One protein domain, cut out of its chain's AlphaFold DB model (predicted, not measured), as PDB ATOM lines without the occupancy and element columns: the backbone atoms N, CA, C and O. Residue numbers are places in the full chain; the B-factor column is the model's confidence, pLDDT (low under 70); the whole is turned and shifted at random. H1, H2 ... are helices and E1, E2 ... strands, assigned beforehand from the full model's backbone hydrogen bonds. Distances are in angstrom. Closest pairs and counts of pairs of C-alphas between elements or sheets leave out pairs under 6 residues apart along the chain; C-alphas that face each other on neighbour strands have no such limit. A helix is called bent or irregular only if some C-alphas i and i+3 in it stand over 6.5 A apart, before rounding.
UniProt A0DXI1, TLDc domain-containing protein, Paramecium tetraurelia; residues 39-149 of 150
ATOM      1  N   ASN A  39    -147.716 -56.072  61.653       74.00
ATOM      2  CA  ASN A  39    -148.161 -56.106  63.051       74.00
ATOM      3  C   ASN A  39    -148.958 -54.846  63.403       74.00
ATOM      4  O   ASN A  39    -149.826 -54.896  64.269       74.00
ATOM      5  N   GLN A  40    -148.691 -53.709  62.755       81.56
ATOM      6  CA  GLN A  40    -149.436 -52.467  62.973       81.56
ATOM      7  C   GLN A  40    -149.595 -51.668  61.680       81.56
ATOM      8  O   GLN A  40    -148.676 -51.623  60.861       81.56
ATOM      9  N   ILE A  41    -150.741 -51.001  61.547       82.25
ATOM     10  CA  ILE A  41    -151.021 -50.022  60.494       82.25
ATOM     11  C   ILE A  41    -151.371 -48.692  61.151       82.25
ATOM     12  O   ILE A  41    -152.160 -48.649  62.102       82.25
ATOM     13  N   TYR A  42    -150.814 -47.620  60.603       86.00
ATOM     14  CA  TYR A  42    -151.173 -46.241  60.878       86.00
ATOM     15  C   TYR A  42    -151.609 -45.578  59.576       86.00
ATOM     16  O   TYR A  42    -150.939 -45.698  58.553       86.00
ATOM     17  N   LEU A  43    -152.712 -44.845  59.633       83.75
ATOM     18  CA  LEU A  43    -153.164 -43.979  58.554       83.75
ATOM     19  C   LEU A  43    -153.201 -42.555  59.081       83.75
ATOM     20  O   LEU A  43    -153.829 -42.282  60.112       83.75
ATOM     21  N   LYS A  44    -152.546 -41.657  58.364       88.69
ATOM     22  CA  LYS A  44    -152.474 -40.244  58.701       88.69
ATOM     23  C   LYS A  44    -152.992 -39.411  57.536       88.69
ATOM     24  O   LYS A  44    -152.685 -39.703  56.387       88.69
ATOM     25  N   LEU A  45    -153.764 -38.384  57.858       88.31
ATOM     26  CA  LEU A  45    -154.110 -37.299  56.949       88.31
ATOM     27  C   LEU A  45    -153.125 -36.159  57.189       88.31
ATOM     28  O   LEU A  45    -152.977 -35.734  58.335       88.31
ATOM     29  N   ILE A  46    -152.461 -35.690  56.139       89.06
ATOM     30  CA  ILE A  46    -151.509 -34.581  56.207       89.06
ATOM     31  C   ILE A  46    -152.229 -33.277  55.851       89.06
ATOM     32  O   ILE A  46    -152.908 -33.186  54.828       89.06
ATOM     33  N   THR A  47    -152.080 -32.267  56.707       86.25
ATOM     34  CA  THR A  47    -152.653 -30.925  56.547       86.25
ATOM     35  C   THR A  47    -151.579 -29.871  56.818       86.25
ATOM     36  O   THR A  47    -151.355 -29.443  57.952       86.25
ATOM     37  N   GLY A  48    -150.870 -29.459  55.762       83.50
ATOM     38  CA  GLY A  48    -149.715 -28.564  55.882       83.50
ATOM     39  C   GLY A  48    -148.598 -29.212  56.707       83.50
ATOM     40  O   GLY A  48    -148.170 -30.322  56.404       83.50
ATOM     41  N   SER A  49    -148.154 -28.544  57.774       83.06
ATOM     42  CA  SER A  49    -147.153 -29.072  58.718       83.06
ATOM     43  C   SER A  49    -147.734 -29.982  59.811       83.06
ATOM     44  O   SER A  49    -146.993 -30.491  60.653       83.06
ATOM     45  N   LYS A  50    -149.058 -30.189  59.829       89.12
ATOM     46  CA  LYS A  50    -149.761 -31.001  60.829       89.12
ATOM     47  C   LYS A  50    -150.243 -32.318  60.228       89.12
ATOM     48  O   LYS A  50    -150.340 -32.484  59.013       89.12
ATOM     49  N   TYR A  51    -150.568 -33.266  61.103       90.50
ATOM     50  CA  TYR A  51    -151.222 -34.507  60.706       90.50
ATOM     51  C   TYR A  51    -152.315 -34.916  61.691       90.50
ATOM     52  O   TYR A  51    -152.214 -34.682  62.895       90.50
ATOM     53  N   LEU A  52    -153.336 -35.594  61.170       88.69
ATOM     54  CA  LEU A  52    -154.394 -36.243  61.938       88.69
ATOM     55  C   LEU A  52    -154.268 -37.760  61.793       88.69
ATOM     56  O   LEU A  52    -154.196 -38.280  60.681       88.69
ATOM     57  N   ILE A  53    -154.274 -38.491  62.909       89.00
ATOM     58  CA  ILE A  53    -154.324 -39.957  62.880       89.00
ATOM     59  C   ILE A  53    -155.760 -40.376  62.556       89.00
ATOM     60  O   ILE A  53    -156.651 -40.270  63.393       89.00
ATOM     61  N   LEU A  54    -155.979 -40.872  61.340       84.69
ATOM     62  CA  LEU A  54    -157.273 -41.405  60.912       84.69
ATOM     63  C   LEU A  54    -157.502 -42.829  61.418       84.69
ATOM     64  O   LEU A  54    -158.641 -43.254  61.614       84.69
ATOM     65  N   TYR A  55    -156.416 -43.584  61.570       84.12
ATOM     66  CA  TYR A  55    -156.477 -44.981  61.953       84.12
ATOM     67  C   TYR A  55    -155.181 -45.455  62.597       84.12
ATOM     68  O   TYR A  55    -154.086 -45.124  62.141       84.12
ATOM     69  N   LYS A  56    -155.321 -46.286  63.629       87.00
ATOM     70  CA  LYS A  56    -154.232 -47.036  64.250       87.00
ATOM     71  C   LYS A  56    -154.774 -48.387  64.691       87.00
ATOM     72  O   LYS A  56    -155.709 -48.441  65.487       87.00
ATOM     73  N   ARG A  57    -154.183 -49.482  64.213       82.88
ATOM     74  CA  ARG A  57    -154.560 -50.831  64.660       82.88
ATOM     75  C   ARG A  57    -153.363 -51.760  64.712       82.88
ATOM     76  O   ARG A  57    -152.505 -51.729  63.835       82.88
ATOM     77  N   ARG A  58    -153.351 -52.626  65.728       80.75
ATOM     78  CA  ARG A  58    -152.473 -53.796  65.798       80.75
ATOM     79  C   ARG A  58    -153.167 -54.981  65.125       80.75
ATOM     80  O   ARG A  58    -154.297 -55.319  65.479       80.75
ATOM     81  N   LEU A  59    -152.518 -55.580  64.137       73.56
ATOM     82  CA  LEU A  59    -153.051 -56.709  63.387       73.56
ATOM     83  C   LEU A  59    -152.698 -58.004  64.118       73.56
ATOM     84  O   LEU A  59    -151.524 -58.313  64.303       73.56
ATOM     85  N   LYS A  60    -153.718 -58.755  64.542       65.44
ATOM     86  CA  LYS A  60    -153.539 -60.136  65.019       65.44
ATOM     87  C   LYS A  60    -153.624 -61.140  63.856       65.44
ATOM     88  O   LYS A  60    -152.849 -62.086  63.838       65.44
ATOM     89  N   HIS A  61    -154.460 -60.857  62.848       57.38
ATOM     90  CA  HIS A  61    -154.597 -61.595  61.583       57.38
ATOM     91  C   HIS A  61    -154.975 -60.629  60.440       57.38
ATOM     92  O   HIS A  61    -155.580 -59.587  60.713       57.38
ATOM     93  N   SER A  62    -154.642 -60.946  59.179       56.28
ATOM     94  CA  SER A  62    -155.140 -60.192  58.017       56.28
ATOM     95  C   SER A  62    -156.566 -60.642  57.699       56.28
ATOM     96  O   SER A  62    -156.773 -61.680  57.076       56.28
ATOM     97  N   SER A  63    -157.567 -59.900  58.165       59.25
ATOM     98  CA  SER A  63    -158.961 -60.147  57.793       59.25
ATOM     99  C   SER A  63    -159.375 -59.194  56.674       59.25
ATOM    100  O   SER A  63    -159.058 -58.008  56.734       59.25
ATOM    101  N   ASN A  64    -160.149 -59.669  55.691       59.47
ATOM    102  CA  ASN A  64    -160.746 -58.815  54.647       59.47
ATOM    103  C   ASN A  64    -161.532 -57.620  55.236       59.47
ATOM    104  O   ASN A  64    -161.608 -56.552  54.632       59.47
ATOM    105  N   SER A  65    -162.051 -57.756  56.464       63.44
ATOM    106  CA  SER A  65    -162.727 -56.677  57.195       63.44
ATOM    107  C   SER A  65    -161.828 -55.479  57.532       63.44
ATOM    108  O   SER A  65    -162.319 -54.356  57.639       63.44
ATOM    109  N   LEU A  66    -160.512 -55.678  57.665       67.00
ATOM    110  CA  LEU A  66    -159.545 -54.598  57.874       67.00
ATOM    111  C   LEU A  66    -159.531 -53.644  56.682       67.00
ATOM    112  O   LEU A  66    -159.572 -52.427  56.852       67.00
ATOM    113  N   PHE A  67    -159.487 -54.214  55.482       67.62
ATOM    114  CA  PHE A  67    -159.364 -53.448  54.256       67.62
ATOM    115  C   PHE A  67    -160.644 -52.702  53.922       67.62
ATOM    116  O   PHE A  67    -160.559 -51.533  53.559       67.62
ATOM    117  N   GLN A  68    -161.817 -53.297  54.165       69.19
ATOM    118  CA  GLN A  68    -163.086 -52.567  54.080       69.19
ATOM    119  C   GLN A  68    -163.154 -51.395  55.069       69.19
ATOM    120  O   GLN A  68    -163.575 -50.296  54.705       69.19
ATOM    121  N   PHE A  69    -162.683 -51.587  56.305       72.00
ATOM    122  CA  PHE A  69    -162.662 -50.508  57.293       72.00
ATOM    123  C   PHE A  69    -161.735 -49.363  56.873       72.00
ATOM    124  O   PHE A  69    -162.115 -48.193  56.954       72.00
ATOM    125  N   ILE A  70    -160.526 -49.689  56.400       75.12
ATOM    126  CA  ILE A  70    -159.584 -48.695  55.876       75.12
ATOM    127  C   ILE A  70    -160.213 -47.972  54.682       75.12
ATOM    128  O   ILE A  70    -160.196 -46.743  54.679       75.12
ATOM    129  N   LYS A  71    -160.856 -48.704  53.756       74.56
ATOM    130  CA  LYS A  71    -161.608 -48.164  52.608       74.56
ATOM    131  C   LYS A  71    -162.556 -47.040  53.028       74.56
ATOM    132  O   LYS A  71    -162.495 -45.941  52.485       74.56
ATOM    133  N   ASN A  72    -163.372 -47.278  54.052       79.06
ATOM    134  CA  ASN A  72    -164.349 -46.294  54.524       79.06
ATOM    135  C   ASN A  72    -163.692 -45.079  55.194       79.06
ATOM    136  O   ASN A  72    -164.246 -43.983  55.174       79.06
ATOM    137  N   LYS A  73    -162.505 -45.242  55.793       81.62
ATOM    138  CA  LYS A  73    -161.772 -44.136  56.428       81.62
ATOM    139  C   LYS A  73    -161.020 -43.255  55.435       81.62
ATOM    140  O   LYS A  73    -160.842 -42.072  55.743       81.62
ATOM    141  N   VAL A  74    -160.577 -43.818  54.308       82.25
ATOM    142  CA  VAL A  74    -159.807 -43.124  53.258       82.25
ATOM    143  C   VAL A  74    -160.674 -42.588  52.126       82.25
ATOM    144  O   VAL A  74    -160.224 -41.680  51.435       82.25
ATOM    145  N   ASN A  75    -161.892 -43.109  51.941       85.31
ATOM    146  CA  ASN A  75    -162.750 -42.705  50.830       85.31
ATOM    147  C   ASN A  75    -162.940 -41.183  50.771       85.31
ATOM    148  O   ASN A  75    -163.334 -40.557  51.758       85.31
ATOM    149  N   GLY A  76    -162.670 -40.607  49.602       84.56
ATOM    150  CA  GLY A  76    -162.814 -39.182  49.327       84.56
ATOM    151  C   GLY A  76    -161.717 -38.306  49.933       84.56
ATOM    152  O   GLY A  76    -161.826 -37.086  49.859       84.56
ATOM    153  N   LYS A  77    -160.658 -38.883  50.516       88.12
ATOM    154  CA  LYS A  77    -159.554 -38.125  51.127       88.12
ATOM    155  C   LYS A  77    -158.282 -38.211  50.290       88.12
ATOM    156  O   LYS A  77    -157.958 -39.272  49.767       88.12
ATOM    157  N   GLY A  78    -157.564 -37.096  50.189       89.12
ATOM    158  CA  GLY A  78    -156.201 -37.019  49.652       89.12
ATOM    159  C   GLY A  78    -155.179 -36.720  50.747       89.12
ATOM    160  O   GLY A  78    -155.530 -36.700  51.928       89.12
ATOM    161  N   ASN A  79    -153.925 -36.476  50.363       92.69
ATOM    162  CA  ASN A  79    -152.806 -36.209  51.282       92.69
ATOM    163  C   ASN A  79    -152.684 -37.261  52.396       92.69
ATOM    164  O   ASN A  79    -152.562 -36.949  53.584       92.69
ATOM    165  N   LEU A  80    -152.774 -38.531  52.013       91.25
ATOM    166  CA  LEU A  80    -152.767 -39.651  52.940       91.25
ATOM    167  C   LEU A  80    -151.368 -40.252  53.038       91.25
ATOM    168  O   LEU A  80    -150.736 -40.562  52.032       91.25
ATOM    169  N   LEU A  81    -150.918 -40.464  54.271       92.44
ATOM    170  CA  LEU A  81    -149.712 -41.213  54.597       92.44
ATOM    171  C   LEU A  81    -150.111 -42.510  55.293       92.44
ATOM    172  O   LEU A  81    -150.666 -42.508  56.399       92.44
ATOM    173  N   MET A  82    -149.796 -43.625  54.651       88.69
ATOM    174  CA  MET A  82    -149.959 -44.955  55.212       88.69
ATOM    175  C   MET A  82    -148.613 -45.441  55.733       88.69
ATOM    176  O   MET A  82    -147.616 -45.397  55.018       88.69
ATOM    177  N   VAL A  83    -148.580 -45.899  56.982       89.94
ATOM    178  CA  VAL A  83    -147.372 -46.416  57.630       89.94
ATOM    179  C   VAL A  83    -147.660 -47.797  58.184       89.94
ATOM    180  O   VAL A  83    -148.589 -48.000  58.968       89.94
ATOM    181  N   PHE A  84    -146.818 -48.742  57.816       86.81
ATOM    182  CA  PHE A  84    -146.842 -50.106  58.293       86.81
ATOM    183  C   PHE A  84    -145.654 -50.341  59.209       86.81
ATOM    184  O   PHE A  84    -144.540 -49.891  58.942       86.81
ATOM    185  N   LYS A  85    -145.896 -51.092  60.280       87.31
ATOM    186  CA  LYS A  85    -144.840 -51.662  61.111       87.31
ATOM    187  C   LYS A  85    -144.957 -53.177  61.094       87.31
ATOM    188  O   LYS A  85    -146.001 -53.736  61.454       87.31
ATOM    189  N   SER A  86    -143.889 -53.844  60.681       83.81
ATOM    190  CA  SER A  86    -143.840 -55.297  60.623       83.81
ATOM    191  C   SER A  86    -143.633 -55.933  62.007       83.81
ATOM    192  O   SER A  86    -143.300 -55.256  62.983       83.81
ATOM    193  N   LYS A  87    -143.812 -57.255  62.103       81.94
ATOM    194  CA  LYS A  87    -143.463 -58.070  63.277       81.94
ATOM    195  C   LYS A  87    -141.967 -57.997  63.584       81.94
ATOM    196  O   LYS A  87    -141.606 -57.938  64.750       81.94
ATOM    197  N   SER A  88    -141.140 -57.883  62.547       84.44
ATOM    198  CA  SER A  88    -139.689 -57.671  62.636       84.44
ATOM    199  C   SER A  88    -139.304 -56.197  62.869       84.44
ATOM    200  O   SER A  88    -138.170 -55.807  62.625       84.44
ATOM    201  N   ASN A  89    -140.245 -55.353  63.318       83.56
ATOM    202  CA  ASN A  89    -140.073 -53.914  63.571       83.56
ATOM    203  C   ASN A  89    -139.682 -53.065  62.351       83.56
ATOM    204  O   ASN A  89    -139.276 -51.915  62.500       83.56
ATOM    205  N   TYR A  90    -139.876 -53.589  61.148       88.25
ATOM    206  CA  TYR A  90    -139.621 -52.873  59.906       88.25
ATOM    207  C   TYR A  90    -140.700 -51.825  59.654       88.25
ATOM    208  O   TYR A  90    -141.881 -52.164  59.669       88.25
ATOM    209  N   ILE A  91    -140.297 -50.569  59.443       89.88
ATOM    210  CA  ILE A  91    -141.208 -49.452  59.179       89.88
ATOM    211  C   ILE A  91    -141.080 -49.040  57.718       89.88
ATOM    212  O   ILE A  91    -139.989 -48.748  57.228       89.88
ATOM    213  N   PHE A  92    -142.209 -49.031  57.029       90.56
ATOM    214  CA  PHE A  92    -142.321 -48.677  55.621       90.56
ATOM    215  C   PHE A  92    -143.726 -48.162  55.345       90.56
ATOM    216  O   PHE A  92    -144.633 -48.307  56.169       90.56
ATOM    217  N   GLY A  93    -143.933 -47.573  54.184       90.25
ATOM    218  CA  GLY A  93    -145.235 -47.040  53.848       90.25
ATOM    219  C   GLY A  93    -145.220 -46.271  52.553       90.25
ATOM    220  O   GLY A  93    -144.300 -46.402  51.746       90.25
ATOM    221  N   ALA A  94    -146.261 -45.476  52.368       91.50
ATOM    222  CA  ALA A  94    -146.412 -44.676  51.175       91.50
ATOM    223  C   ALA A  94    -147.265 -43.436  51.448       91.50
ATOM    224  O   ALA A  94    -148.172 -43.456  52.289       91.50
ATOM    225  N   TYR A  95    -146.944 -42.362  50.740       92.94
ATOM    226  CA  TYR A  95    -147.680 -41.110  50.710       92.94
ATOM    227  C   TYR A  95    -148.319 -40.919  49.340       92.94
ATOM    228  O   TYR A  95    -147.715 -41.241  48.318       92.94
ATOM    229  N   SER A  96    -149.527 -40.366  49.340       91.25
ATOM    230  CA  SER A  96    -150.259 -40.012  48.132       91.25
ATOM    231  C   SER A  96    -151.042 -38.715  48.347       91.25
ATOM    232  O   SER A  96    -151.897 -38.674  49.241       91.25
ATOM    233  N   PRO A  97    -150.837 -37.686  47.509       90.69
ATOM    234  CA  PRO A  97    -151.630 -36.465  47.538       90.69
ATOM    235  C   PRO A  97    -153.002 -36.650  46.877       90.69
ATOM    236  O   PRO A  97    -153.963 -35.988  47.272       90.69
ATOM    237  N   CYS A  98    -153.124 -37.562  45.908       87.31
ATOM    238  CA  CYS A  98    -154.362 -37.758  45.166       87.31
ATOM    239  C   CYS A  98    -155.477 -38.345  46.038       87.31
ATOM    240  O   CYS A  98    -155.239 -38.959  47.079       87.31
ATOM    241  N   VAL A  99    -156.719 -38.091  45.622       86.62
ATOM    242  CA  VAL A  99    -157.919 -38.477  46.365       86.62
ATOM    243  C   VAL A  99    -158.174 -39.969  46.199       86.62
ATOM    244  O   VAL A  99    -158.379 -40.459  45.090       86.62
ATOM    245  N   TRP A 100    -158.238 -40.681  47.318       80.75
ATOM    246  CA  TRP A 100    -158.544 -42.103  47.351       80.75
ATOM    247  C   TRP A 100    -160.046 -42.279  47.188       80.75
ATOM    248  O   TRP A 100    -160.814 -42.151  48.143       80.75
ATOM    249  N   LYS A 101    -160.485 -42.536  45.960       75.94
ATOM    250  CA  LYS A 101    -161.883 -42.868  45.678       75.94
ATOM    251  C   LYS A 101    -162.106 -44.367  45.842       75.94
ATOM    252  O   LYS A 101    -161.222 -45.180  45.571       75.94
ATOM    253  N   LEU A 102    -163.309 -44.733  46.280       67.25
ATOM    254  CA  LEU A 102    -163.821 -46.092  46.128       67.25
ATOM    255  C   LEU A 102    -163.993 -46.374  44.635       67.25
ATOM    256  O   LEU A 102    -165.070 -46.178  44.088       67.25
ATOM    257  N   CYS A 103    -162.923 -46.788  43.974       58.06
ATOM    258  CA  CYS A 103    -163.016 -47.264  42.607       58.06
ATOM    259  C   CYS A 103    -163.458 -48.733  42.596       58.06
ATOM    260  O   CYS A 103    -163.242 -49.469  43.575       58.06
ATOM    261  N   ASP A 104    -164.047 -49.156  41.481       59.38
ATOM    262  CA  ASP A 104    -164.273 -50.571  41.203       59.38
ATOM    263  C   ASP A 104    -162.934 -51.322  41.149       59.38
ATOM    264  O   ASP A 104    -161.867 -50.729  40.947       59.38
ATOM    265  N   ALA A 105    -162.972 -52.635  41.387       63.78
ATOM    266  CA  ALA A 105    -161.775 -53.471  41.410       63.78
ATOM    267  C   ALA A 105    -160.937 -53.291  40.134       63.78
ATOM    268  O   ALA A 105    -161.470 -53.375  39.030       63.78
ATOM    269  N   GLY A 106    -159.623 -53.118  40.283       65.00
ATOM    270  CA  GLY A 106    -158.689 -53.075  39.154       65.00
ATOM    271  C   GLY A 106    -158.529 -51.699  38.510       65.00
ATOM    272  O   GLY A 106    -157.805 -51.575  37.525       65.00
ATOM    273  N   GLN A 107    -159.167 -50.663  39.059       77.25
ATOM    274  CA  GLN A 107    -158.944 -49.292  38.614       77.25
ATOM    275  C   GLN A 107    -157.713 -48.679  39.278       77.25
ATOM    276  O   GLN A 107    -157.410 -48.944  40.449       77.25
ATOM    277  N   TYR A 108    -157.045 -47.811  38.522       81.44
ATOM    278  CA  TYR A 108    -155.931 -47.017  39.010       81.44
ATOM    279  C   TYR A 108    -156.335 -45.558  39.227       81.44
ATOM    280  O   TYR A 108    -157.151 -45.005  38.491       81.44
ATOM    281  N   GLY A 109    -155.771 -44.946  40.265       81.06
ATOM    282  CA  GLY A 109    -155.841 -43.516  40.520       81.06
ATOM    283  C   GLY A 109    -154.589 -42.825  40.000       81.06
ATOM    284  O   GLY A 109    -153.471 -43.276  40.255       81.06
ATOM    285  N   GLU A 110    -154.793 -41.717  39.295       87.75
ATOM    286  CA  GLU A 110    -153.715 -40.885  38.770       87.75
ATOM    287  C   GLU A 110    -153.223 -39.871  39.813       87.75
ATOM    288  O   GLU A 110    -154.017 -39.236  40.515       87.75
ATOM    289  N   ASP A 111    -151.905 -39.678  39.878       89.12
ATOM    290  CA  ASP A 111    -151.269 -38.569  40.587       89.12
ATOM    291  C   ASP A 111    -150.610 -37.597  39.601       89.12
ATOM    292  O   ASP A 111    -149.446 -37.733  39.226       89.12
ATOM    293  N   ASN A 112    -151.353 -36.557  39.223       89.62
ATOM    294  CA  ASN A 112    -150.855 -35.513  38.327       89.62
ATOM    295  C   ASN A 112    -149.777 -34.612  38.946       89.62
ATOM    296  O   ASN A 112    -149.119 -33.876  38.217       89.62
ATOM    297  N   THR A 113    -149.578 -34.662  40.264       92.06
ATOM    298  CA  THR A 113    -148.567 -33.848  40.954       92.06
ATOM    299  C   THR A 113    -147.202 -34.529  41.026       92.06
ATOM    300  O   THR A 113    -146.231 -33.886  41.416       92.06
ATOM    301  N   ILE A 114    -147.133 -35.827  40.696       91.94
ATOM    302  CA  ILE A 114    -145.926 -36.672  40.790       91.94
ATOM    303  C   ILE A 114    -145.270 -36.552  42.179       91.94
ATOM    304  O   ILE A 114    -144.053 -36.533  42.334       91.94
ATOM    305  N   SER A 115    -146.098 -36.419  43.216       93.81
ATOM    306  CA  SER A 115    -145.638 -36.202  44.592       93.81
ATOM    307  C   SER A 115    -145.901 -37.409  45.493       93.81
ATOM    308  O   SER A 115    -145.519 -37.401  46.663       93.81
ATOM    309  N   SER A 116    -146.535 -38.462  44.974       93.12
ATOM    310  CA  SER A 116    -146.603 -39.757  45.647       93.12
ATOM    311  C   SER A 116    -145.205 -40.355  45.808       93.12
ATOM    312  O   SER A 116    -144.364 -40.270  44.912       93.12
ATOM    313  N   PHE A 117    -144.965 -41.022  46.934       92.50
ATOM    314  CA  PHE A 117    -143.743 -41.804  47.137       92.50
ATOM    315  C   PHE A 117    -143.978 -42.996  48.066       92.50
ATOM    316  O   PHE A 117    -144.840 -42.957  48.947       92.50
ATOM    317  N   MET A 118    -143.189 -44.052  47.901       92.81
ATOM    318  CA  MET A 118    -143.016 -45.094  48.914       92.81
ATOM    319  C   MET A 118    -141.791 -44.777  49.767       92.81
ATOM    320  O   MET A 118    -140.877 -44.082  49.332       92.81
ATOM    321  N   PHE A 119    -141.736 -45.290  50.989       92.75
ATOM    322  CA  PHE A 119    -140.558 -45.139  51.837       92.75
ATOM    323  C   PHE A 119    -140.271 -46.405  52.638       92.75
ATOM    324  O   PHE A 119    -141.172 -47.178  52.979       92.75
ATOM    325  N   SER A 120    -138.999 -46.584  52.985       90.25
ATOM    326  CA  SER A 120    -138.532 -47.582  53.943       90.25
ATOM    327  C   SER A 120    -137.600 -46.919  54.947       90.25
ATOM    328  O   SER A 120    -136.548 -46.398  54.578       90.25
ATOM    329  N   GLN A 121    -137.960 -46.980  56.227       90.06
ATOM    330  CA  GLN A 121    -137.135 -46.432  57.301       90.06
ATOM    331  C   GLN A 121    -135.862 -47.259  57.517       90.06
ATOM    332  O   GLN A 121    -134.832 -46.704  57.874       90.06
ATOM    333  N   ILE A 122    -135.907 -48.575  57.280       87.00
ATOM    334  CA  ILE A 122    -134.752 -49.471  57.504       87.00
ATOM    335  C   ILE A 122    -133.618 -49.143  56.550       87.00
ATOM    336  O   ILE A 122    -132.459 -49.147  56.940       87.00
ATOM    337  N   TYR A 123    -133.972 -48.885  55.294       85.88
ATOM    338  CA  TYR A 123    -132.999 -48.556  54.264       85.88
ATOM    339  C   TYR A 123    -132.752 -47.049  54.174       85.88
ATOM    340  O   TYR A 123    -131.869 -46.637  53.434       85.88
ATOM    341  N   ASN A 124    -133.506 -46.236  54.924       89.50
ATOM    342  CA  ASN A 124    -133.517 -44.779  54.813       89.50
ATOM    343  C   ASN A 124    -133.707 -44.307  53.357       89.50
ATOM    344  O   ASN A 124    -132.999 -43.431  52.868       89.50
ATOM    345  N   LEU A 125    -134.643 -44.949  52.649       91.31
ATOM    346  CA  LEU A 125    -134.906 -44.706  51.232       91.31
ATOM    347  C   LEU A 125    -136.325 -44.195  51.014       91.31
ATOM    348  O   LEU A 125    -137.282 -44.675  51.633       91.31
ATOM    349  N   ILE A 126    -136.436 -43.258  50.076       91.62
ATOM    350  CA  ILE A 126    -137.683 -42.771  49.495       91.62
ATOM    351  C   ILE A 126    -137.671 -43.166  48.019       91.62
ATOM    352  O   ILE A 126    -136.681 -42.950  47.322       91.62
ATOM    353  N   TYR A 127    -138.772 -43.743  47.558       91.12
ATOM    354  CA  TYR A 127    -138.996 -44.161  46.181       91.12
ATOM    355  C   TYR A 127    -140.077 -43.249  45.592       91.12
ATOM    356  O   TYR A 127    -141.261 -43.482  45.848       91.12
ATOM    357  N   PRO A 128    -139.697 -42.158  44.907       92.38
ATOM    358  CA  PRO A 128    -140.656 -41.240  44.310       92.38
ATOM    359  C   PRO A 128    -141.355 -41.880  43.110       92.38
ATOM    360  O   PRO A 128    -140.773 -42.700  42.397       92.38
ATOM    361  N   LEU A 129    -142.596 -41.464  42.867       90.06
ATOM    362  CA  LEU A 129    -143.345 -41.833  41.674       90.06
ATOM    363  C   LEU A 129    -142.624 -41.334  40.414       90.06
ATOM    364  O   LEU A 129    -142.226 -40.174  40.329       90.06
ATOM    365  N   MET A 130    -142.481 -42.203  39.414       87.50
ATOM    366  CA  MET A 130    -141.931 -41.800  38.120       87.50
ATOM    367  C   MET A 130    -143.035 -41.230  37.227       87.50
ATOM    368  O   MET A 130    -144.156 -41.737  37.218       87.50
ATOM    369  N   GLN A 131    -142.691 -40.225  36.416       89.88
ATOM    370  CA  GLN A 131    -143.613 -39.560  35.485       89.88
ATOM    371  C   GLN A 131    -144.412 -40.547  34.620       89.88
ATOM    372  O   GLN A 131    -145.615 -40.383  34.430       89.88
ATOM    373  N   GLU A 132    -143.744 -41.580  34.107       90.50
ATOM    374  CA  GLU A 132    -144.331 -42.610  33.241       90.50
ATOM    375  C   GLU A 132    -145.368 -43.498  33.950       90.50
ATOM    376  O   GLU A 132    -146.225 -44.080  33.288       90.50
ATOM    377  N   TYR A 133    -145.348 -43.547  35.288       87.81
ATOM    378  CA  TYR A 133    -146.289 -44.319  36.102       87.81
ATOM    379  C   TYR A 133    -147.346 -43.456  36.794       87.81
ATOM    380  O   TYR A 133    -148.105 -43.970  37.614       87.81
ATOM    381  N   LYS A 134    -147.462 -42.162  36.456       88.62
ATOM    382  CA  LYS A 134    -148.393 -41.255  37.146       88.62
ATOM    383  C   LYS A 134    -149.848 -41.727  37.137       88.62
ATOM    384  O   LYS A 134    -150.551 -41.545  38.125       88.62
ATOM    385  N   SER A 135    -150.276 -42.392  36.063       87.69
ATOM    386  CA  SER A 135    -151.627 -42.948  35.903       87.69
ATOM    387  C   SER A 135    -151.869 -44.237  36.701       87.69
ATOM    388  O   SER A 135    -153.000 -44.708  36.755       87.69
ATOM    389  N   TYR A 136    -150.829 -44.795  37.326       84.94
ATOM    390  CA  TYR A 136    -150.867 -46.038  38.101       84.94
ATOM    391  C   TYR A 136    -150.546 -45.830  39.589       84.94
ATOM    392  O   TYR A 136    -150.391 -46.808  40.312       84.94
ATOM    393  N   ALA A 137    -150.478 -44.579  40.060       82.56
ATOM    394  CA  ALA A 137    -150.005 -44.219  41.400       82.56
ATOM    395  C   ALA A 137    -150.801 -44.871  42.545       82.56
ATOM    396  O   ALA A 137    -150.256 -45.188  43.602       82.56
ATOM    397  N   ILE A 138    -152.103 -45.081  42.353       80.56
ATOM    398  CA  ILE A 138    -152.962 -45.797  43.298       80.56
ATOM    399  C   ILE A 138    -153.595 -46.976  42.576       80.56
ATOM    400  O   ILE A 138    -154.135 -46.801  41.498       80.56
ATOM    401  N   HIS A 139    -153.631 -48.149  43.196       79.56
ATOM    402  CA  HIS A 139    -154.421 -49.287  42.750       79.56
ATOM    403  C   HIS A 139    -155.544 -49.604  43.747       79.56
ATOM    404  O   HIS A 139    -155.305 -49.846  44.938       79.56
ATOM    405  N   CYS A 140    -156.779 -49.653  43.254       68.44
ATOM    406  CA  CYS A 140    -157.957 -50.034  44.025       68.44
ATOM    407  C   CYS A 140    -158.265 -51.524  43.828       68.44
ATOM    408  O   CYS A 140    -158.748 -51.946  42.780       68.44
ATOM    409  N   ASN A 141    -158.030 -52.337  44.858       68.00
ATOM    410  CA  ASN A 141    -158.431 -53.742  44.875       68.00
ATOM    411  C   ASN A 141    -159.653 -53.926  45.794       68.00
ATOM    412  O   ASN A 141    -159.690 -53.407  46.906       68.00
ATOM    413  N   THR A 142    -160.667 -54.677  45.366       57.19
ATOM    414  CA  THR A 142    -161.862 -54.951  46.189       57.19
ATOM    415  C   THR A 142    -161.596 -55.878  47.370       57.19
ATOM    416  O   THR A 142    -162.220 -55.712  48.416       57.19
ATOM    417  N   ASN A 143    -160.647 -56.804  47.238       58.12
ATOM    418  CA  ASN A 143    -160.315 -57.787  48.272       58.12
ATOM    419  C   ASN A 143    -159.235 -57.279  49.225       58.12
ATOM    420  O   ASN A 143    -159.250 -57.587  50.414       58.12
ATOM    421  N   LEU A 144    -158.300 -56.491  48.693       56.44
ATOM    422  CA  LEU A 144    -157.162 -55.988  49.450       56.44
ATOM    423  C   LEU A 144    -157.336 -54.508  49.841       56.44
ATOM    424  O   LEU A 144    -156.599 -54.022  50.675       56.44
ATOM    425  N   GLY A 145    -158.314 -53.773  49.312       56.06
ATOM    426  CA  GLY A 145    -158.447 -52.329  49.532       56.06
ATOM    427  C   GLY A 145    -157.601 -51.490  48.567       56.06
ATOM    428  O   GLY A 145    -157.048 -51.989  47.586       56.06
ATOM    429  N   THR A 146    -157.543 -50.185  48.824       53.41
ATOM    430  CA  THR A 146    -156.761 -49.232  48.027       53.41
ATOM    431  C   THR A 146    -155.316 -49.200  48.523       53.41
ATOM    432  O   THR A 146    -155.082 -49.077  49.727       53.41
ATOM    433  N   PHE A 147    -154.349 -49.295  47.614       61.00
ATOM    434  CA  PHE A 147    -152.923 -49.152  47.914       61.00
ATOM    435  C   PHE A 147    -152.262 -48.241  46.905       61.00
ATOM    436  O   PHE A 147    -152.730 -48.096  45.785       61.00
ATOM    437  N   ILE A 148    -151.125 -47.691  47.296       56.19
ATOM    438  CA  ILE A 148    -150.235 -46.998  46.377       56.19
ATOM    439  C   ILE A 148    -149.442 -48.052  45.599       56.19
ATOM    440  O   ILE A 148    -148.915 -48.992  46.199       56.19
ATOM    441  N   TRP A 149    -149.415 -47.917  44.275       50.72
ATOM    442  CA  TRP A 149    -148.679 -48.779  43.352       50.72
ATOM    443  C   TRP A 149    -147.645 -47.905  42.635       50.72
ATOM    444  O   TRP A 149    -147.972 -46.805  42.193       50.72
TER     445      TRP A 149
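What this domain is: This is residues 39 to 149 of the 150 residues of the protein "TLDc domain-containing protein" of Paramecium tetraurelia (UniProt A0DXI1). A twisted six-stranded sheet makes a wall, with helix H1 over one face at its E2 and E1 end; a small sheet of three short strands is beside H1 on that same side, and its strand E9 also packs on E4. The short helix H2 lies at the far end of the small sheet, away from H1. The printed part has 111 residues, with two named helices and nine named strands in the order E1 E2 H1 E3 E4 E5 E6 E7 H2 E8 E9, a mixed class. The large sheet runs E2 E1 E3 E4 E6 E7 and the small one E5 E8 E9, both antiparallel. The whole is compact, with a radius of gyration of the C-alphas of 13.5 A, and spans 36 by 33 by 25 A.

How they stand to each other: In the large sheet E2, residues 50 to 58, is an edge strand and bends by 56 degrees at residue 54. Its neighbour E1, residues 39 to 47, has N 43 and O 55 at 2.9 A. E3, residues 80 to 86, is the antiparallel neighbour of E1, with N 42 and O 83 within hydrogen-bond range at 2.8 A. E4, residues 91 to 96, follows, with N 84 and O 92 at 2.8 A. E6, residues 117 to 120, has O 117 and N 95 at 2.8 A, and forms a hairpin with the edge strand E7, residues 125 to 128, where N 127 and O 118 are 2.8 A apart. H1, residues 64 to 74, is on this sheet at a height over the sheet of 10.4 A, over E2 and only just over E1, with 3 C-alphas on E1. It runs along the strands, at 11 degrees to E2 on the local plane. E2, H1 and E3 form a split strand-helix-strand unit, two strands running the same way with E1 between them, and its crossover is right-handed. H1 touches E9, residues 145 to 148, the closest C-alphas being those of Phe 67 and Gly 145, 4.9 A apart. E9 also touches E4, where the closest C-alphas, of Ala 94 and Ile 148, are 6.6 A apart. E9 and E8, residues 138 to 141, form a hairpin with N 139 and O 147 at 2.7 A; E5, residues 107 to 109, is on the other side of E8, with N 109 and O 138 at 2.8 A. H2, residues 131 to 136, touches E5, the closest C-alphas being those of Tyr 108 and Tyr 136, 5.2 A apart. In H1 every O i to N i+4 pair is within hydrogen-bond range; in H2 0 of 2 are, against 2 of 3 O i to N i+3 pairs.

Where its parts are: E1 begins at C-alpha 39 (-148.161, -56.106, 63.051) and is 26.4 A long; E2 measures 23.5 A, E3 19.6 A, E4 17.1 A and H1 15.8 A. H2 is irregular, with C-alphas 132 and 135 7.8 A apart. E9 ends at C-alpha 148 (-150.235, -46.998, 46.377).

The domain as a whole: The C-alphas of Lys 60 and Glu 132, the two farthest apart, are 37.4 A from each other. The printed part has no cut and no long link. The mean pLDDT of the printed part is 80.9, with residues 60 to 68, 102 to 106 and 140 to 149 under 70.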